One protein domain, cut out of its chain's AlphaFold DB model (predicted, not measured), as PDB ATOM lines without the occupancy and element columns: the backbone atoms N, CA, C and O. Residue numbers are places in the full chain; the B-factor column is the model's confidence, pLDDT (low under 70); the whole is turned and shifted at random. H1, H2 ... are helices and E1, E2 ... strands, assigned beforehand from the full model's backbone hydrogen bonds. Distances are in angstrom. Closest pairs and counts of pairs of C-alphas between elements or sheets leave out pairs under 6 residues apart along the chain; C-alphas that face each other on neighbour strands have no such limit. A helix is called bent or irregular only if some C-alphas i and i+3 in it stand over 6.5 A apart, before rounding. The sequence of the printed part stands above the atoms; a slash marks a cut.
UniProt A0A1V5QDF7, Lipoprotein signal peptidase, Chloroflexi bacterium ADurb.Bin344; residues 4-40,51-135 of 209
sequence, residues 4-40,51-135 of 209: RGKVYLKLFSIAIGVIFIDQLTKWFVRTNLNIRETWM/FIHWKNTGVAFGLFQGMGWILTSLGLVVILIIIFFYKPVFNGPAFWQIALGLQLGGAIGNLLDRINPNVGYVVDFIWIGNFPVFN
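Overview. This is residues 4 to 40 and 51 to 135 of the 209 residues of the protein "Lipoprotein signal peptidase" of Chloroflexi bacterium ADurb.Bin344 (UniProt A0A1V5QDF7). Three long helices make a row, with H4 between H1 and H2, and a small sheet of three strands packs at one end of the row, where H1 ends and H4 ends. The short helix H3 lies at the far end, in the turn from H2 to H4. The printed part has 122 residues with four named helices and three named strands, in the order H1, E1, H2, H3, H4, E2, E3; the sheet runs E1, E2, E3, all antiparallel, and the class is mostly helix. It is only just compact, close to loose, with a radius of gyration of the C-alphas of 16.0 A, and its spans of 47 by 31 by 30 A make it only just elongated.

Along the chain. H1, residues 4 to 32, begins with C-alpha 4 at (175.554, 136.175, 120.915) and is 42.2 A long from first to last C-alpha. E1, residues 51 to 56, is 14.5 A long. H2, residues 68 to 84, is 24.5 A long. H3, residues 87 to 91, is only just irregular, with C-alphas 88 and 91 6.9 A apart. H4, residues 95 to 115, is 30.0 A long and ends with C-alpha 115 at (155.049, 140.833, 98.411). E2, residues 122 to 128, is 17.5 A long. E3, residues 131 to 134, ends with C-alpha 134 at (162.069, 157.766, 98.887).

Arrangement. H4 touches H1 at a steep tilt of 40 degrees, the same way; their closest C-alphas, of Ala 15 and Gly 105, are 3.8 A apart. H4 touches H2 at a steep tilt of 40 degrees, opposite ways, closest at the C-alphas of Gly 75 and Ala 107, 5.4 A apart. H1 and H2 are apart. H3 is close to H1 but not clearly touching, with C-alphas 4 and 90 closest at 6.1 A. The arrangement is two layers, helices on one face of a sheet: H1 and H4 on the sheet of E1, E2 and E3. H1 has a height over the sheet of 7.6 A and runs across the strands, at 75 degrees to E2 on the local plane. H2 and H3 are not on the sheet. E1 and E2 are antiparallel, with N 54 and O 124 within hydrogen-bond range at 2.8 A. E2 and E3 form a hairpin, with N 126 and O 134 at 2.8 A. The pairing is staggered: E2 pairs with E1 over residues 122 to 126 and with E3 over 126 to 128. Every O i to N i+4 pair is within hydrogen-bond range in H1 and H2; the figures are 16 of 17 in H4 and 0 of 1 in H3, where 0 of 2 O i to N i+3 pairs are.

Size, cuts and confidence. The two C-alphas farthest apart, of Glu 37 and Asn 91, are 47.4 A apart. Residues 41 to 50 are not printed, and C-alphas 40 and 51 are 6.4 A apart across this cut, which is in the link from H1 to E1. Beside it, residues 38 to 39 pair antiparallel with residues 51 to 52 of E1. The link from E1 to H2, 11 residues, is long. The mean pLDDT of the printed part is 86.4, and residues 58 to 69 and 86 to 91 are under 70.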
ATOM      1  N   ARG A   4     176.179 136.286 122.244       75.88
ATOM      2  CA  ARG A   4     175.554 136.175 120.915       75.88
ATOM      3  C   ARG A   4     174.070 136.564 120.924       75.88
ATOM      4  O   ARG A   4     173.643 137.320 120.061       75.88
ATOM      5  N   GLY A   5     173.305 136.124 121.922       80.19
ATOM      6  CA  GLY A   5     171.884 136.450 122.064       80.19
ATOM      7  C   GLY A   5     171.629 137.938 122.293       80.19
ATOM      8  O   GLY A   5     170.720 138.492 121.691       80.19
ATOM      9  N   LYS A   6     172.478 138.622 123.075       83.12
ATOM     10  CA  LYS A   6     172.401 140.091 123.244       83.12
ATOM     11  C   LYS A   6     172.606 140.839 121.927       83.12
ATOM     12  O   LYS A   6     171.913 141.817 121.663       83.12
ATOM     13  N   VAL A   7     173.541 140.369 121.107       83.06
ATOM     14  CA  VAL A   7     173.846 140.962 119.803       83.06
ATOM     15  C   VAL A   7     172.660 140.810 118.847       83.06
ATOM     16  O   VAL A   7     172.238 141.799 118.253       83.06
ATOM     17  N   TYR A   8     172.099 139.603 118.740       84.00
ATOM     18  CA  TYR A   8     170.913 139.362 117.918       84.00
ATOM     19  C   TYR A   8     169.707 140.151 118.407       84.00
ATOM     20  O   TYR A   8     169.044 140.788 117.597       84.00
ATOM     21  N   LEU A   9     169.455 140.166 119.718       89.06
ATOM     22  CA  LEU A   9     168.343 140.922 120.286       89.06
ATOM     23  C   LEU A   9     168.430 142.398 119.894       89.06
ATOM     24  O   LEU A   9     167.441 142.965 119.448       89.06
ATOM     25  N   LYS A  10     169.617 143.005 119.999       90.19
ATOM     26  CA  LYS A  10     169.808 144.403 119.612       90.19
ATOM     27  C   LYS A  10     169.578 144.618 118.115       90.19
ATOM     28  O   LYS A  10     168.804 145.497 117.755       90.19
ATOM     29  N   LEU A  11     170.196 143.808 117.256       90.75
ATOM     30  CA  LEU A  11     170.021 143.914 115.804       90.75
ATOM     31  C   LEU A  11     168.547 143.778 115.404       90.75
ATOM     32  O   LEU A  11     168.021 144.644 114.707       90.75
ATOM     33  N   PHE A  12     167.869 142.733 115.883       92.06
ATOM     34  CA  PHE A  12     166.464 142.494 115.562       92.06
ATOM     35  C   PHE A  12     165.546 143.547 116.173       92.06
ATOM     36  O   PHE A  12     164.589 143.937 115.521       92.06
ATOM     37  N   SER A  13     165.844 144.070 117.367       95.75
ATOM     38  CA  SER A  13     165.058 145.168 117.943       95.75
ATOM     39  C   SER A  13     165.100 146.426 117.071       95.75
ATOM     40  O   SER A  13     164.064 147.046 116.846       95.75
ATOM     41  N   ILE A  14     166.269 146.755 116.510       96.56
ATOM     42  CA  ILE A  14     166.431 147.884 115.585       96.56
ATOM     43  C   ILE A  14     165.681 147.596 114.283       96.56
ATOM     44  O   ILE A  14     164.904 148.435 113.836       96.56
ATOM     45  N   ALA A  15     165.862 146.405 113.708       96.44
ATOM     46  CA  ALA A  15     165.190 146.020 112.468       96.44
ATOM     47  C   ALA A  15     163.660 146.057 112.606       96.44
ATOM     48  O   ALA A  15     162.987 146.639 111.762       96.44
ATOM     49  N   ILE A  16     163.111 145.499 113.691       98.00
ATOM     50  CA  ILE A  16     161.671 145.521 113.988       98.00
ATOM     51  C   ILE A  16     161.175 146.959 114.147       98.00
ATOM     52  O   ILE A  16     160.129 147.295 113.599       98.00
ATOM     53  N   GLY A  17     161.924 147.817 114.848       98.44
ATOM     54  CA  GLY A  17     161.578 149.232 114.987       98.44
ATOM     55  C   GLY A  17     161.499 149.953 113.640       98.44
ATOM     56  O   GLY A  17     160.520 150.646 113.375       98.44
ATOM     57  N   VAL A  18     162.482 149.736 112.761       98.50
ATOM     58  CA  VAL A  18     162.485 150.299 111.400       98.50
ATOM     59  C   VAL A  18     161.297 149.788 110.589       98.50
ATOM     60  O   VAL A  18     160.579 150.599 110.014       98.50
ATOM     61  N   ILE A  19     161.055 148.472 110.578       98.44
ATOM     62  CA  ILE A  19     159.928 147.865 109.851       98.44
ATOM     63  C   ILE A  19     158.605 148.457 110.333       98.44
ATOM     64  O   ILE A  19     157.765 148.829 109.519       98.44
ATOM     65  N   PHE A  20     158.419 148.560 111.649       98.56
ATOM     66  CA  PHE A  20     157.193 149.086 112.232       98.56
ATOM     67  C   PHE A  20     156.941 150.536 111.803       98.56
ATOM     68  O   PHE A  20     155.852 150.855 111.336       98.56
ATOM     69  N   ILE A  21     157.953 151.399 111.917       98.56
ATOM     70  CA  ILE A  21     157.839 152.820 111.563       98.56
ATOM     71  C   ILE A  21     157.620 152.997 110.050       98.56
ATOM     72  O   ILE A  21     156.757 153.774 109.638       98.56
ATOM     73  N   ASP A  22     158.361 152.263 109.217       98.50
ATOM     74  CA  ASP A  22     158.212 152.300 107.758       98.50
ATOM     75  C   ASP A  22     156.805 151.866 107.328       98.50
ATOM     76  O   ASP A  22     156.104 152.596 106.631       98.50
ATOM     77  N   GLN A  23     156.328 150.722 107.816       98.38
ATOM     78  CA  GLN A  23     155.014 150.203 107.438       98.38
ATOM     79  C   GLN A  23     153.867 151.077 107.957       98.38
ATOM     80  O   GLN A  23     152.880 151.274 107.244       98.38
ATOM     81  N   LEU A  24     154.004 151.650 109.158       98.44
ATOM     82  CA  LEU A  24     153.022 152.581 109.713       98.44
ATOM     83  C   LEU A  24     152.910 153.855 108.865       98.44
ATOM     84  O   LEU A  24     151.805 154.280 108.527       98.44
ATOM     85  N   THR A  25     154.042 154.444 108.478       98.19
ATOM     86  CA  THR A  25     154.054 155.667 107.659       98.19
ATOM     87  C   THR A  25     153.545 155.416 106.241       98.19
ATOM     88  O   THR A  25     152.709 156.171 105.749       98.19
ATOM     89  N   LYS A  26     153.928 154.300 105.613       97.88
ATOM     90  CA  LYS A  26     153.387 153.886 104.308       97.88
ATOM     91  C   LYS A  26     151.892 153.604 104.356       97.88
ATOM     92  O   LYS A  26     151.172 153.902 103.405       97.88
ATOM     93  N   TRP A  27     151.401 153.003 105.438       97.62
ATOM     94  CA  TRP A  27     149.967 152.813 105.645       97.62
ATOM     95  C   TRP A  27     149.234 154.153 105.765       97.62
ATOM     96  O   TRP A  27     148.211 154.340 105.107       97.62
ATOM     97  N   PHE A  28     149.783 155.109 106.521       97.94
ATOM     98  CA  PHE A  28     149.208 156.448 106.645       97.94
ATOM     99  C   PHE A  28     149.118 157.159 105.287       97.94
ATOM    100  O   PHE A  28     148.064 157.674 104.927       97.94
ATOM    101  N   VAL A  29     150.182 157.109 104.482       97.75
ATOM    102  CA  VAL A  29     150.188 157.691 103.130       97.75
ATOM    103  C   VAL A  29     149.141 157.031 102.236       97.75
ATOM    104  O   VAL A  29     148.340 157.728 101.622       97.75
ATOM    105  N   ARG A  30     149.083 155.695 102.199       97.00
ATOM    106  CA  ARG A  30     148.119 154.964 101.356       97.00
ATOM    107  C   ARG A  30     146.657 155.210 101.724       97.00
ATOM    108  O   ARG A  30     145.797 155.030 100.869       97.00
ATOM    109  N   THR A  31     146.377 155.541 102.981       97.06
ATOM    110  CA  THR A  31     145.008 155.750 103.481       97.06
ATOM    111  C   THR A  31     144.544 157.196 103.378       97.06
ATOM    112  O   THR A  31     143.344 157.424 103.275       97.06
ATOM    113  N   ASN A  32     145.469 158.160 103.383       97.56
ATOM    114  CA  ASN A  32     145.137 159.587 103.384       97.56
ATOM    115  C   ASN A  32     145.416 160.289 102.050       97.56
ATOM    116  O   ASN A  32     144.895 161.377 101.841       97.56
ATOM    117  N   LEU A  33     146.230 159.700 101.164       97.44
ATOM    118  CA  LEU A  33     146.600 160.295  99.880       97.44
ATOM    119  C   LEU A  33     146.303 159.342  98.726       97.44
ATOM    120  O   LEU A  33     146.720 158.179  98.718       97.44
ATOM    121  N   ASN A  34     145.643 159.859  97.697       97.38
ATOM    122  CA  ASN A  34     145.537 159.193  96.411       97.38
ATOM    123  C   ASN A  34     146.898 159.161  95.713       97.38
ATOM    124  O   ASN A  34     147.808 159.929  96.006       97.38
ATOM    125  N   ILE A  35     147.050 158.266  94.746       95.75
ATOM    126  CA  ILE A  35     148.293 158.136  93.981       95.75
ATOM    127  C   ILE A  35     148.621 159.466  93.291       95.75
ATOM    128  O   ILE A  35     147.781 160.010  92.579       95.75
ATOM    129  N   ARG A  36     149.864 159.938  93.456       95.69
ATOM    130  CA  ARG A  36     150.394 161.248  93.017       95.69
ATOM    131  C   ARG A  36     149.808 162.464  93.736       95.69
ATOM    132  O   ARG A  36     150.218 163.579  93.423       95.69
ATOM    133  N   GLU A  37     148.912 162.272  94.695       97.25
ATOM    134  CA  GLU A  37     148.469 163.349  95.570       97.25
ATOM    135  C   GLU A  37     149.605 163.758  96.508       97.25
ATOM    136  O   GLU A  37     150.409 162.922  96.936       97.25
ATOM    137  N   THR A  38     149.672 165.055  96.796       96.44
ATOM    138  CA  THR A  38     150.687 165.658  97.652       96.44
ATOM    139  C   THR A  38     150.050 166.349  98.843       96.44
ATOM    140  O   THR A  38     148.988 166.950  98.716       96.44
ATOM    141  N   TRP A  39     150.738 166.339  99.979       96.50
ATOM    142  CA  TRP A  39     150.320 167.036 101.186       96.50
ATOM    143  C   TRP A  39     151.498 167.756 101.842       96.50
ATOM    144  O   TRP A  39     152.564 167.173 102.075       96.50
ATOM    145  N   MET A  40     151.295 169.040 102.144       95.81
ATOM    146  CA  MET A  40     152.212 169.856 102.931       95.81
ATOM    147  C   MET A  40     151.431 170.935 103.693       95.81
ATOM    148  O   MET A  40     150.877 171.832 103.064       95.81
ATOM    149  N   PHE A  51     154.968 165.571 101.333       97.69
ATOM    150  CA  PHE A  51     154.561 164.180 101.307       97.69
ATOM    151  C   PHE A  51     153.829 163.927  99.998       97.69
ATOM    152  O   PHE A  51     153.006 164.739  99.589       97.69
ATOM    153  N   ILE A  52     154.144 162.834  99.321       97.25
ATOM    154  CA  ILE A  52     153.489 162.419  98.077       97.25
ATOM    155  C   ILE A  52     153.118 160.945  98.190       97.25
ATOM    156  O   ILE A  52     153.781 160.209  98.901       97.25
ATOM    157  N   HIS A  53     152.091 160.462  97.502       97.50
ATOM    158  CA  HIS A  53     151.918 159.016  97.341       97.50
ATOM    159  C   HIS A  53     152.502 158.578  95.997       97.50
ATOM    160  O   HIS A  53     151.834 158.619  94.959       97.50
ATOM    161  N   TRP A  54     153.762 158.153  96.000       95.12
ATOM    162  CA  TRP A  54     154.460 157.707  94.802       95.12
ATOM    163  C   TRP A  54     154.566 156.182  94.741       95.12
ATOM    164  O   TRP A  54     154.938 155.516  95.705       95.12
ATOM    165  N   LYS A  55     154.245 155.615  93.573       92.81
ATOM    166  CA  LYS A  55     154.410 154.181  93.320       92.81
ATOM    167  C   LYS A  55     155.783 153.912  92.734       92.81
ATOM    168  O   LYS A  55     156.024 154.230  91.569       92.81
ATOM    169  N   ASN A  56     156.645 153.254  93.493       88.75
ATOM    170  CA  ASN A  56     157.939 152.820  93.003       88.75
ATOM    171  C   ASN A  56     157.910 151.343  92.605       88.75
ATOM    172  O   ASN A  56     158.027 150.421  93.413       88.75
ATOM    173  N   THR A  57     157.763 151.130  91.303       83.06
ATOM    174  CA  THR A  57     157.838 149.819  90.649       83.06
ATOM    175  C   THR A  57     159.271 149.448  90.235       83.06
ATOM    176  O   THR A  57     159.473 148.441  89.559       83.06
ATOM    177  N   GLY A  58     160.279 150.237  90.633       67.25
ATOM    178  CA  GLY A  58     161.687 150.077  90.255       67.25
ATOM    179  C   GLY A  58     162.060 150.689  88.905       67.25
ATOM    180  O   GLY A  58     163.071 150.316  88.319       67.25
ATOM    181  N   VAL A  59     161.243 151.615  88.398       55.03
ATOM    182  CA  VAL A  59     161.468 152.305  87.122       55.03
ATOM    183  C   VAL A  59     162.293 153.563  87.368       55.03
ATOM    184  O   VAL A  59     161.754 154.655  87.521       55.03
ATOM    185  N   ALA A  60     163.615 153.428  87.388       49.03
ATOM    186  CA  ALA A  60     164.481 154.586  87.217       49.03
ATOM    187  C   ALA A  60     164.444 154.997  85.728       49.03
ATOM    188  O   ALA A  60     164.815 154.215  84.854       49.03
ATOM    189  N   PHE A  61     163.952 156.205  85.433       48.25
ATOM    190  CA  PHE A  61     164.103 156.890  84.135       48.25
ATOM    191  C   PHE A  61     163.564 156.184  82.875       48.25
ATOM    192  O   PHE A  61     164.066 156.421  81.781       48.25
ATOM    193  N   GLY A  62     162.556 155.312  82.977       52.12
ATOM    194  CA  GLY A  62     161.925 154.680  81.803       52.12
ATOM    195  C   GLY A  62     162.801 153.678  81.027       52.12
ATOM    196  O   GLY A  62     162.256 152.896  80.258       52.12
ATOM    197  N   LEU A  63     164.114 153.631  81.279       51.38
ATOM    198  CA  LEU A  63     165.077 152.730  80.630       51.38
ATOM    199  C   LEU A  63     165.028 151.289  81.170       51.38
ATOM    200  O   LEU A  63     165.529 150.375  80.526       51.38
ATOM    201  N   PHE A  64     164.391 151.076  82.327       51.56
ATOM    202  CA  PHE A  64     164.313 149.774  83.001       51.56
ATOM    203  C   PHE A  64     162.890 149.435  83.471       51.56
ATOM    204  O   PHE A  64     162.680 148.936  84.582       51.56
ATOM    205  N   GLN A  65     161.879 149.734  82.645       55.16
ATOM    206  CA  GLN A  65     160.505 149.314  82.933       55.16
ATOM    207  C   GLN A  65     160.446 147.795  83.163       55.16
ATOM    208  O   GLN A  65     160.874 147.011  82.323       55.16
ATOM    209  N   GLY A  66     159.948 147.385  84.333       57.19
ATOM    210  CA  GLY A  66     159.831 145.973  84.707       57.19
ATOM    211  C   GLY A  66     161.032 145.373  85.448       57.19
ATOM    212  O   GLY A  66     160.953 144.213  85.824       57.19
ATOM    213  N   MET A  67     162.105 146.124  85.735       63.38
ATOM    214  CA  MET A  67     163.263 145.623  86.504       63.38
ATOM    215  C   MET A  67     163.154 145.797  88.025       63.38
ATOM    216  O   MET A  67     164.127 145.564  88.745       63.38
ATOM    217  N   GLY A  68     161.976 146.146  88.553       65.62
ATOM    218  CA  GLY A  68     161.754 146.213  89.999       65.62
ATOM    219  C   GLY A  68     162.232 144.956  90.720       65.62
ATOM    220  O   GLY A  68     162.902 145.069  91.741       65.62
ATOM    221  N   TRP A  69     162.021 143.774  90.139       66.50
ATOM    222  CA  TRP A  69     162.496 142.506  90.693       66.50
ATOM    223  C   TRP A  69     164.008 142.471  90.973       66.50
ATOM    224  O   TRP A  69     164.393 141.823  91.935       66.50
ATOM    225  N   ILE A  70     164.858 143.199  90.237       73.44
ATOM    226  CA  ILE A  70     166.310 143.255  90.499       73.44
ATOM    227  C   ILE A  70     166.582 143.900  91.853       73.44
ATOM    228  O   ILE A  70     167.338 143.356  92.655       73.44
ATOM    229  N   LEU A  71     165.928 145.028  92.141       71.00
ATOM    230  CA  LEU A  71     166.044 145.697  93.437       71.00
ATOM    231  C   LEU A  71     165.469 144.826  94.565       71.00
ATOM    232  O   LEU A  71     166.032 144.802  95.656       71.00
ATOM    233  N   THR A  72     164.397 144.060  94.299       74.56
ATOM    234  CA  THR A  72     163.869 143.077  95.266       74.56
ATOM    235  C   THR A  72     164.907 141.996  95.538       74.56
ATOM    236  O   THR A  72     165.179 141.683  96.691       74.56
ATOM    237  N   SER A  73     165.488 141.430  94.478       76.88
ATOM    238  CA  SER A  73     166.471 140.353  94.546       76.88
ATOM    239  C   SER A  73     167.736 140.807  95.258       76.88
ATOM    240  O   SER A  73     168.237 140.085  96.111       76.88
ATOM    241  N   LEU A  74     168.220 142.020  94.981       79.88
ATOM    242  CA  LEU A  74     169.360 142.599  95.683       79.88
ATOM    243  C   LEU A  74     169.058 142.785  97.175       79.88
ATOM    244  O   LEU A  74     169.861 142.381  98.013       79.88
ATOM    245  N   GLY A  75     167.884 143.330  97.514       79.62
ATOM    246  CA  GLY A  75     167.432 143.443  98.902       79.62
ATOM    247  C   GLY A  75     167.348 142.083  99.600       79.62
ATOM    248  O   GLY A  75     167.827 141.933 100.721       79.62
ATOM    249  N   LEU A  76     166.825 141.062  98.915       84.75
ATOM    250  CA  LEU A  76     166.757 139.695  99.426       84.75
ATOM    251  C   LEU A  76     168.152 139.104  99.658       84.75
ATOM    252  O   LEU A  76     168.402 138.520 100.708       84.75
ATOM    253  N   VAL A  77     169.082 139.297  98.723       84.75
ATOM    254  CA  VAL A  77     170.481 138.876  98.875       84.75
ATOM    255  C   VAL A  77     171.122 139.555 100.084       84.75
ATOM    256  O   VAL A  77     171.745 138.873 100.892       84.75
ATOM    257  N   VAL A  78     170.918 140.863 100.271       83.88
ATOM    258  CA  VAL A  78     171.416 141.598 101.447       83.88
ATOM    259  C   VAL A  78     170.836 141.015 102.738       83.88
ATOM    260  O   VAL A  78     171.591 140.731 103.665       83.88
ATOM    261  N   ILE A  79     169.527 140.751 102.793       85.75
ATOM    262  CA  ILE A  79     168.874 140.107 103.945       85.75
ATOM    263  C   ILE A  79     169.526 138.752 104.253       85.75
ATOM    264  O   ILE A  79     169.886 138.487 105.401       85.75
ATOM    265  N   LEU A  80     169.721 137.905 103.238       86.38
ATOM    266  CA  LEU A  80     170.345 136.589 103.400       86.38
ATOM    267  C   LEU A  80     171.795 136.716 103.888       86.38
ATOM    268  O   LEU A  80     172.190 136.016 104.819       86.38
ATOM    269  N   ILE A  81     172.573 137.644 103.326       84.62
ATOM    270  CA  ILE A  81     173.945 137.915 103.772       84.62
ATOM    271  C   ILE A  81     173.953 138.317 105.251       84.62
ATOM    272  O   ILE A  81     174.723 137.757 106.036       84.62
ATOM    273  N   ILE A  82     173.060 139.219 105.662       82.88
ATOM    274  CA  ILE A  82     172.962 139.673 107.054       82.88
ATOM    275  C   ILE A  82     172.517 138.541 107.983       82.88
ATOM    276  O   ILE A  82     172.999 138.463 109.103       82.88
ATOM    277  N   ILE A  83     171.627 137.641 107.568       79.31
ATOM    278  CA  ILE A  83     171.163 136.551 108.440       79.31
ATOM    279  C   ILE A  83     172.232 135.452 108.573       79.31
ATOM    280  O   ILE A  83     172.490 134.975 109.682       79.31
ATOM    281  N   PHE A  84     172.875 135.061 107.468       78.50
ATOM    282  CA  PHE A  84     173.752 133.883 107.417       78.50
ATOM    283  C   PHE A  84     175.235 134.187 107.666       78.50
ATOM    284  O   PHE A  84     175.927 133.382 108.297       78.50
ATOM    285  N   PHE A  85     175.735 135.345 107.231       70.44
ATOM    286  CA  PHE A  85     177.164 135.682 107.270       70.44
ATOM    287  C   PHE A  85     177.543 136.654 108.397       70.44
ATOM    288  O   PHE A  85     178.678 137.112 108.476       70.44
ATOM    289  N   TYR A  86     176.648 136.885 109.359       69.12
ATOM    290  CA  TYR A  86     176.862 137.771 110.515       69.12
ATOM    291  C   TYR A  86     177.898 137.284 111.548       69.12
ATOM    292  O   TYR A  86     178.183 137.962 112.537       69.12
ATOM    293  N   LYS A  87     178.492 136.099 111.358       61.72
ATOM    294  CA  LYS A  87     179.426 135.491 112.323       61.72
ATOM    295  C   LYS A  87     180.637 136.364 112.724       61.72
ATOM    296  O   LYS A  87     180.996 136.310 113.901       61.72
ATOM    297  N   PRO A  88     181.240 137.197 111.856       56.50
ATOM    298  CA  PRO A  88     182.343 138.081 112.251       56.50
ATOM    299  C   PRO A  88     181.925 139.211 113.211       56.50
ATOM    300  O   PRO A  88     182.747 139.729 113.964       56.50
ATOM    301  N   VAL A  89     180.637 139.568 113.253       59.12
ATOM    302  CA  VAL A  89     180.134 140.745 113.980       59.12
ATOM    303  C   VAL A  89     179.991 140.510 115.490       59.12
ATOM    304  O   VAL A  89     179.980 141.456 116.278       59.12
ATOM    305  N   PHE A  90     179.937 139.255 115.951       58.47
ATOM    306  CA  PHE A  90     179.671 138.931 117.364       58.47
ATOM    307  C   PHE A  90     180.683 139.488 118.370       58.47
ATOM    308  O   PHE A  90     180.369 139.604 119.559       58.47
ATOM    309  N   ASN A  91     181.887 139.814 117.910       66.06
ATOM    310  CA  ASN A  91     182.941 140.409 118.725       66.06
ATOM    311  C   ASN A  91     183.318 141.826 118.279       66.06
ATOM    312  O   ASN A  91     184.202 142.422 118.888       66.06
ATOM    313  N   GLY A  92     182.652 142.353 117.248       72.50
ATOM    314  CA  GLY A  92     182.912 143.680 116.716       72.50
ATOM    315  C   GLY A  92     182.259 144.797 117.540       72.50
ATOM    316  O   GLY A  92     181.433 144.538 118.423       72.50
ATOM    317  N   PRO A  93     182.609 146.059 117.253       81.12
ATOM    318  CA  PRO A  93     182.014 147.208 117.920       81.12
ATOM    319  C   PRO A  93     180.500 147.322 117.676       81.12
ATOM    320  O   PRO A  93     179.947 146.794 116.710       81.12
ATOM    321  N   ALA A  94     179.820 148.065 118.549       84.69
ATOM    322  CA  ALA A  94     178.363 148.190 118.552       84.69
ATOM    323  C   ALA A  94     177.764 148.790 117.263       84.69
ATOM    324  O   ALA A  94     176.580 148.557 117.003       84.69
ATOM    325  N   PHE A  95     178.543 149.538 116.471       88.44
ATOM    326  CA  PHE A  95     178.067 150.159 115.230       88.44
ATOM    327  C   PHE A  95     177.625 149.121 114.195       88.44
ATOM    328  O   PHE A  95     176.672 149.377 113.468       88.44
ATOM    329  N   TRP A  96     178.221 147.923 114.184       89.31
ATOM    330  CA  TRP A  96     177.813 146.859 113.266       89.31
ATOM    331  C   TRP A  96     176.370 146.414 113.499       89.31
ATOM    332  O   TRP A  96     175.611 146.253 112.552       89.31
ATOM    333  N   GLN A  97     175.965 146.260 114.763       90.06
ATOM    334  CA  GLN A  97     174.596 145.864 115.117       90.06
ATOM    335  C   GLN A  97     173.577 146.916 114.679       90.06
ATOM    336  O   GLN A  97     172.476 146.569 114.266       90.06
ATOM    337  N   ILE A  98     173.950 148.195 114.793       93.19
ATOM    338  CA  ILE A  98     173.101 149.324 114.411       93.19
ATOM    339  C   ILE A  98     172.992 149.388 112.890       93.19
ATOM    340  O   ILE A  98     171.887 149.339 112.364       93.19
ATOM    341  N   ALA A  99     174.127 149.411 112.191       93.06
ATOM    342  CA  ALA A  99     174.183 149.453 110.737       93.06
ATOM    343  C   ALA A  99     173.403 148.301 110.091       93.06
ATOM    344  O   ALA A  99     172.583 148.523 109.203       93.06
ATOM    345  N   LEU A 100     173.623 147.076 110.571       92.31
ATOM    346  CA  LEU A 100     172.997 145.878 110.016       92.31
ATOM    347  C   LEU A 100     171.527 145.761 110.423       92.31
ATOM    348  O   LEU A 100     170.720 145.319 109.614       92.31
ATOM    349  N   GLY A 101     171.151 146.206 111.626       94.62
ATOM    350  CA  GLY A 101     169.746 146.299 112.032       94.62
ATOM    351  C   GLY A 101     168.957 147.292 111.175       94.62
ATOM    352  O   GLY A 101     167.859 146.971 110.731       94.62
ATOM    353  N   LEU A 102     169.540 148.461 110.884       96.44
ATOM    354  CA  LEU A 102     168.949 149.471 110.004       96.44
ATOM    355  C   LEU A 102     168.777 148.950 108.569       96.44
ATOM    356  O   LEU A 102     167.684 149.034 108.014       96.44
ATOM    357  N   GLN A 103     169.831 148.358 107.993       94.81
ATOM    358  CA  GLN A 103     169.788 147.795 106.639       94.81
ATOM    359  C   GLN A 103     168.809 146.622 106.532       94.81
ATOM    360  O   GLN A 103     168.035 146.564 105.580       94.81
ATOM    361  N   LEU A 104     168.799 145.716 107.517       94.94
ATOM    362  CA  LEU A 104     167.865 144.591 107.554       94.94
ATOM    363  C   LEU A 104     166.417 145.080 107.645       94.94
ATOM    364  O   LEU A 104     165.568 144.617 106.888       94.94
ATOM    365  N   GLY A 105     166.140 146.020 108.551       96.81
ATOM    366  CA  GLY A 105     164.806 146.582 108.723       96.81
ATOM    367  C   GLY A 105     164.308 147.296 107.468       96.81
ATOM    368  O   GLY A 105     163.189 147.041 107.030       96.81
ATOM    369  N   GLY A 106     165.150 148.125 106.845       96.38
ATOM    370  CA  GLY A 106     164.794 148.822 105.609       96.38
ATOM    371  C   GLY A 106     164.588 147.867 104.429       96.38
ATOM    372  O   GLY A 106     163.581 147.952 103.726       96.38
ATOM    373  N   ALA A 107     165.476 146.886 104.251       94.12
ATOM    374  CA  ALA A 107     165.334 145.888 103.192       94.12
ATOM    375  C   ALA A 107     164.041 145.068 103.346       94.12
ATOM    376  O   ALA A 107     163.322 144.866 102.367       94.12
ATOM    377  N   ILE A 108     163.712 144.638 104.572       95.31
ATOM    378  CA  ILE A 108     162.459 143.928 104.853       95.31
ATOM    379  C   ILE A 108     161.251 144.849 104.639       95.31
ATOM    380  O   ILE A 108     160.289 144.413 104.016       95.31
ATOM    381  N   GLY A 109     161.290 146.110 105.082       96.38
ATOM    382  CA  GLY A 109     160.196 147.070 104.881       96.38
ATOM    383  C   GLY A 109     159.828 147.250 103.404       96.38
ATOM    384  O   GLY A 109     158.664 147.123 103.028       96.38
ATOM    385  N   ASN A 110     160.824 147.425 102.531       94.19
ATOM    386  CA  ASN A 110     160.591 147.507 101.085       94.19
ATOM    387  C   ASN A 110     160.155 146.171 100.463       94.19
ATOM    388  O   ASN A 110     159.377 146.163  99.508       94.19
ATOM    389  N   LEU A 111     160.635 145.037 100.980       92.25
ATOM    390  CA  LEU A 111     160.197 143.716 100.527       92.25
ATOM    391  C   LEU A 111     158.724 143.462 100.876       92.25
ATOM    392  O   LEU A 111     157.993 142.945 100.032       92.25
ATOM    393  N   LEU A 112     158.286 143.851 102.078       94.88
ATOM    394  CA  LEU A 112     156.911 143.678 102.554       94.88
ATOM    395  C   LEU A 112     155.895 144.361 101.636       94.88
ATOM    396  O   LEU A 112     154.881 143.749 101.305       94.88
ATOM    397  N   ASP A 113     156.183 145.569 101.155       93.81
ATOM    398  CA  ASP A 113     155.303 146.250 100.200       93.81
ATOM    399  C   ASP A 113     155.160 145.473  98.883       93.81
ATOM    400  O   ASP A 113     154.070 145.364  98.320       93.81
ATOM    401  N   ARG A 114     156.267 144.907  98.388       90.69
ATOM    402  CA  ARG A 114     156.310 144.206  97.096       90.69
ATOM    403  C   ARG A 114     155.600 142.862  97.138       90.69
ATOM    404  O   ARG A 114     154.953 142.500  96.161       90.69
ATOM    405  N   ILE A 115     155.727 142.126  98.242       90.56
ATOM    406  CA  ILE A 115     155.049 140.833  98.411       90.56
ATOM    407  C   ILE A 115     153.592 140.993  98.850       90.56
ATOM    408  O   ILE A 115     152.832 140.030  98.784       90.56
ATOM    409  N   ASN A 116     153.189 142.182  99.310       92.38
ATOM    410  CA  ASN A 116     151.804 142.449  99.663       92.38
ATOM    411  C   ASN A 116     150.945 142.480  98.386       92.38
ATOM    412  O   ASN A 116     151.104 143.401  97.581       92.38
ATOM    413  N   PRO A 117     149.997 141.541  98.207       88.25
ATOM    414  CA  PRO A 117     149.212 141.425  96.977       88.25
ATOM    415  C   PRO A 117     148.303 142.635  96.721       88.25
ATOM    416  O   PRO A 117     147.936 142.893  95.580       88.25
ATOM    417  N   ASN A 118     147.965 143.402  97.763       90.94
ATOM    418  CA  ASN A 118     147.156 144.615  97.639       90.94
ATOM    419  C   ASN A 118     147.986 145.849  97.251       90.94
ATOM    420  O   ASN A 118     147.420 146.884  96.902       90.94
ATOM    421  N   VAL A 119     149.319 145.773  97.363       89.94
ATOM    422  CA  VAL A 119     150.236 146.875  97.049       89.94
ATOM    423  C   VAL A 119     151.045 146.515  95.807       89.94
ATOM    424  O   VAL A 119     150.782 147.072  94.748       89.94
ATOM    425  N   GLY A 120     151.977 145.563  95.894       89.19
ATOM    426  CA  GLY A 120     152.747 145.064  94.748       89.19
ATOM    427  C   GLY A 120     153.831 146.016  94.221       89.19
ATOM    428  O   GLY A 120     154.424 145.764  93.175       89.19
ATOM    429  N   TYR A 121     154.105 147.119  94.918       89.88
ATOM    430  CA  TYR A 121     155.140 148.110  94.599       89.88
ATOM    431  C   TYR A 121     155.611 148.781  95.888       89.88
ATOM    432  O   TYR A 121     154.900 148.744  96.884       89.88
ATOM    433  N   VAL A 122     156.781 149.418  95.880       92.81
ATOM    434  CA  VAL A 122     157.269 150.157  97.054       92.81
ATOM    435  C   VAL A 122     156.554 151.500  97.149       92.81
ATOM    436  O   VAL A 122     156.458 152.220  96.152       92.81
ATOM    437  N   VAL A 123     156.033 151.824  98.331       96.06
ATOM    438  CA  VAL A 123     155.359 153.106  98.577       96.06
ATOM    439  C   VAL A 123     156.402 154.147  98.961       96.06
ATOM    440  O   VAL A 123     156.904 154.137 100.084       96.06
ATOM    441  N   ASP A 124     156.685 155.067  98.045       96.12
ATOM    442  CA  ASP A 124     157.574 156.199  98.295       96.12
ATOM    443  C   ASP A 124     156.759 157.444  98.591       96.12
ATOM    444  O   ASP A 124     155.700 157.665  97.996       96.12
ATOM    445  N   PHE A 125     157.243 158.257  99.528       97.44
ATOM    446  CA  PHE A 125     156.436 159.371 100.004       97.44
ATOM    447  C   PHE A 125     157.168 160.614 100.459       97.44
ATOM    448  O   PHE A 125     156.529 161.636 100.692       97.44
ATOM    449  N   ILE A 126     158.487 160.562 100.556       97.44
ATOM    450  CA  ILE A 126     159.309 161.696 100.937       97.44
ATOM    451  C   ILE A 126     159.844 162.322  99.655       97.44
ATOM    452  O   ILE A 126     160.731 161.763  99.012       97.44
ATOM    453  N   TRP A 127     159.286 163.467  99.262       96.88
ATOM    454  CA  TRP A 127     159.773 164.246  98.126       96.88
ATOM    455  C   TRP A 127     160.572 165.451  98.627       96.88
ATOM    456  O   TRP A 127     160.091 166.201  99.480       96.88
ATOM    457  N   ILE A 128     161.781 165.637  98.087       95.69
ATOM    458  CA  ILE A 128     162.680 166.741  98.449       95.69
ATOM    459  C   ILE A 128     163.280 167.352  97.182       95.69
ATOM    460  O   ILE A 128     164.282 166.859  96.666       95.69
ATOM    461  N   GLY A 129     162.695 168.438  96.676       91.69
ATOM    462  CA  GLY A 129     163.220 169.158  95.512       91.69
ATOM    463  C   GLY A 129     163.510 168.239  94.313       91.69
ATOM    464  O   GLY A 129     162.644 167.522  93.820       91.69
ATOM    465  N   ASN A 130     164.762 168.244  93.850       89.50
ATOM    466  CA  ASN A 130     165.210 167.431  92.712       89.50
ATOM    467  C   ASN A 130     165.683 166.017  93.102       89.50
ATOM    468  O   ASN A 130     166.224 165.299  92.261       89.50
ATOM    469  N   PHE A 131     165.532 165.618  94.366       89.06
ATOM    470  CA  PHE A 131     165.916 164.289  94.825       89.06
ATOM    471  C   PHE A 131     164.835 163.254  94.459       89.06
ATOM    472  O   PHE A 131     163.643 163.576  94.515       89.06
ATOM    473  N   PRO A 132     165.210 162.012  94.092       89.06
ATOM    474  CA  PRO A 132     164.245 160.934  93.895       89.06
ATOM    475  C   PRO A 132     163.347 160.760  95.123       89.06
ATOM    476  O   PRO A 132     163.830 160.874  96.242       89.06
ATOM    477  N   VAL A 133     162.057 160.473  94.935       93.88
ATOM    478  CA  VAL A 133     161.164 160.189  96.073       93.88
ATOM    479  C   VAL A 133     161.628 158.907  96.755       93.88
ATOM    480  O   VAL A 133     161.976 157.946  96.074       93.88
ATOM    481  N   PHE A 134     161.632 158.902  98.081       94.75
ATOM    482  CA  PHE A 134     162.069 157.766  98.887       94.75
ATOM    483  C   PHE A 134     161.139 157.552 100.082       94.75
ATOM    484  O   PHE A 134     160.173 158.297 100.292       94.75
ATOM    485  N   ASN A 135     161.417 156.526 100.877       97.00
ATOM    486  CA  ASN A 135     160.690 156.220 102.106       97.00
ATOM    487  C   ASN A 135     161.634 156.030 103.311       97.00
ATOM    488  O   ASN A 135     162.853 156.202 103.223       97.00
TER     489      ASN A 135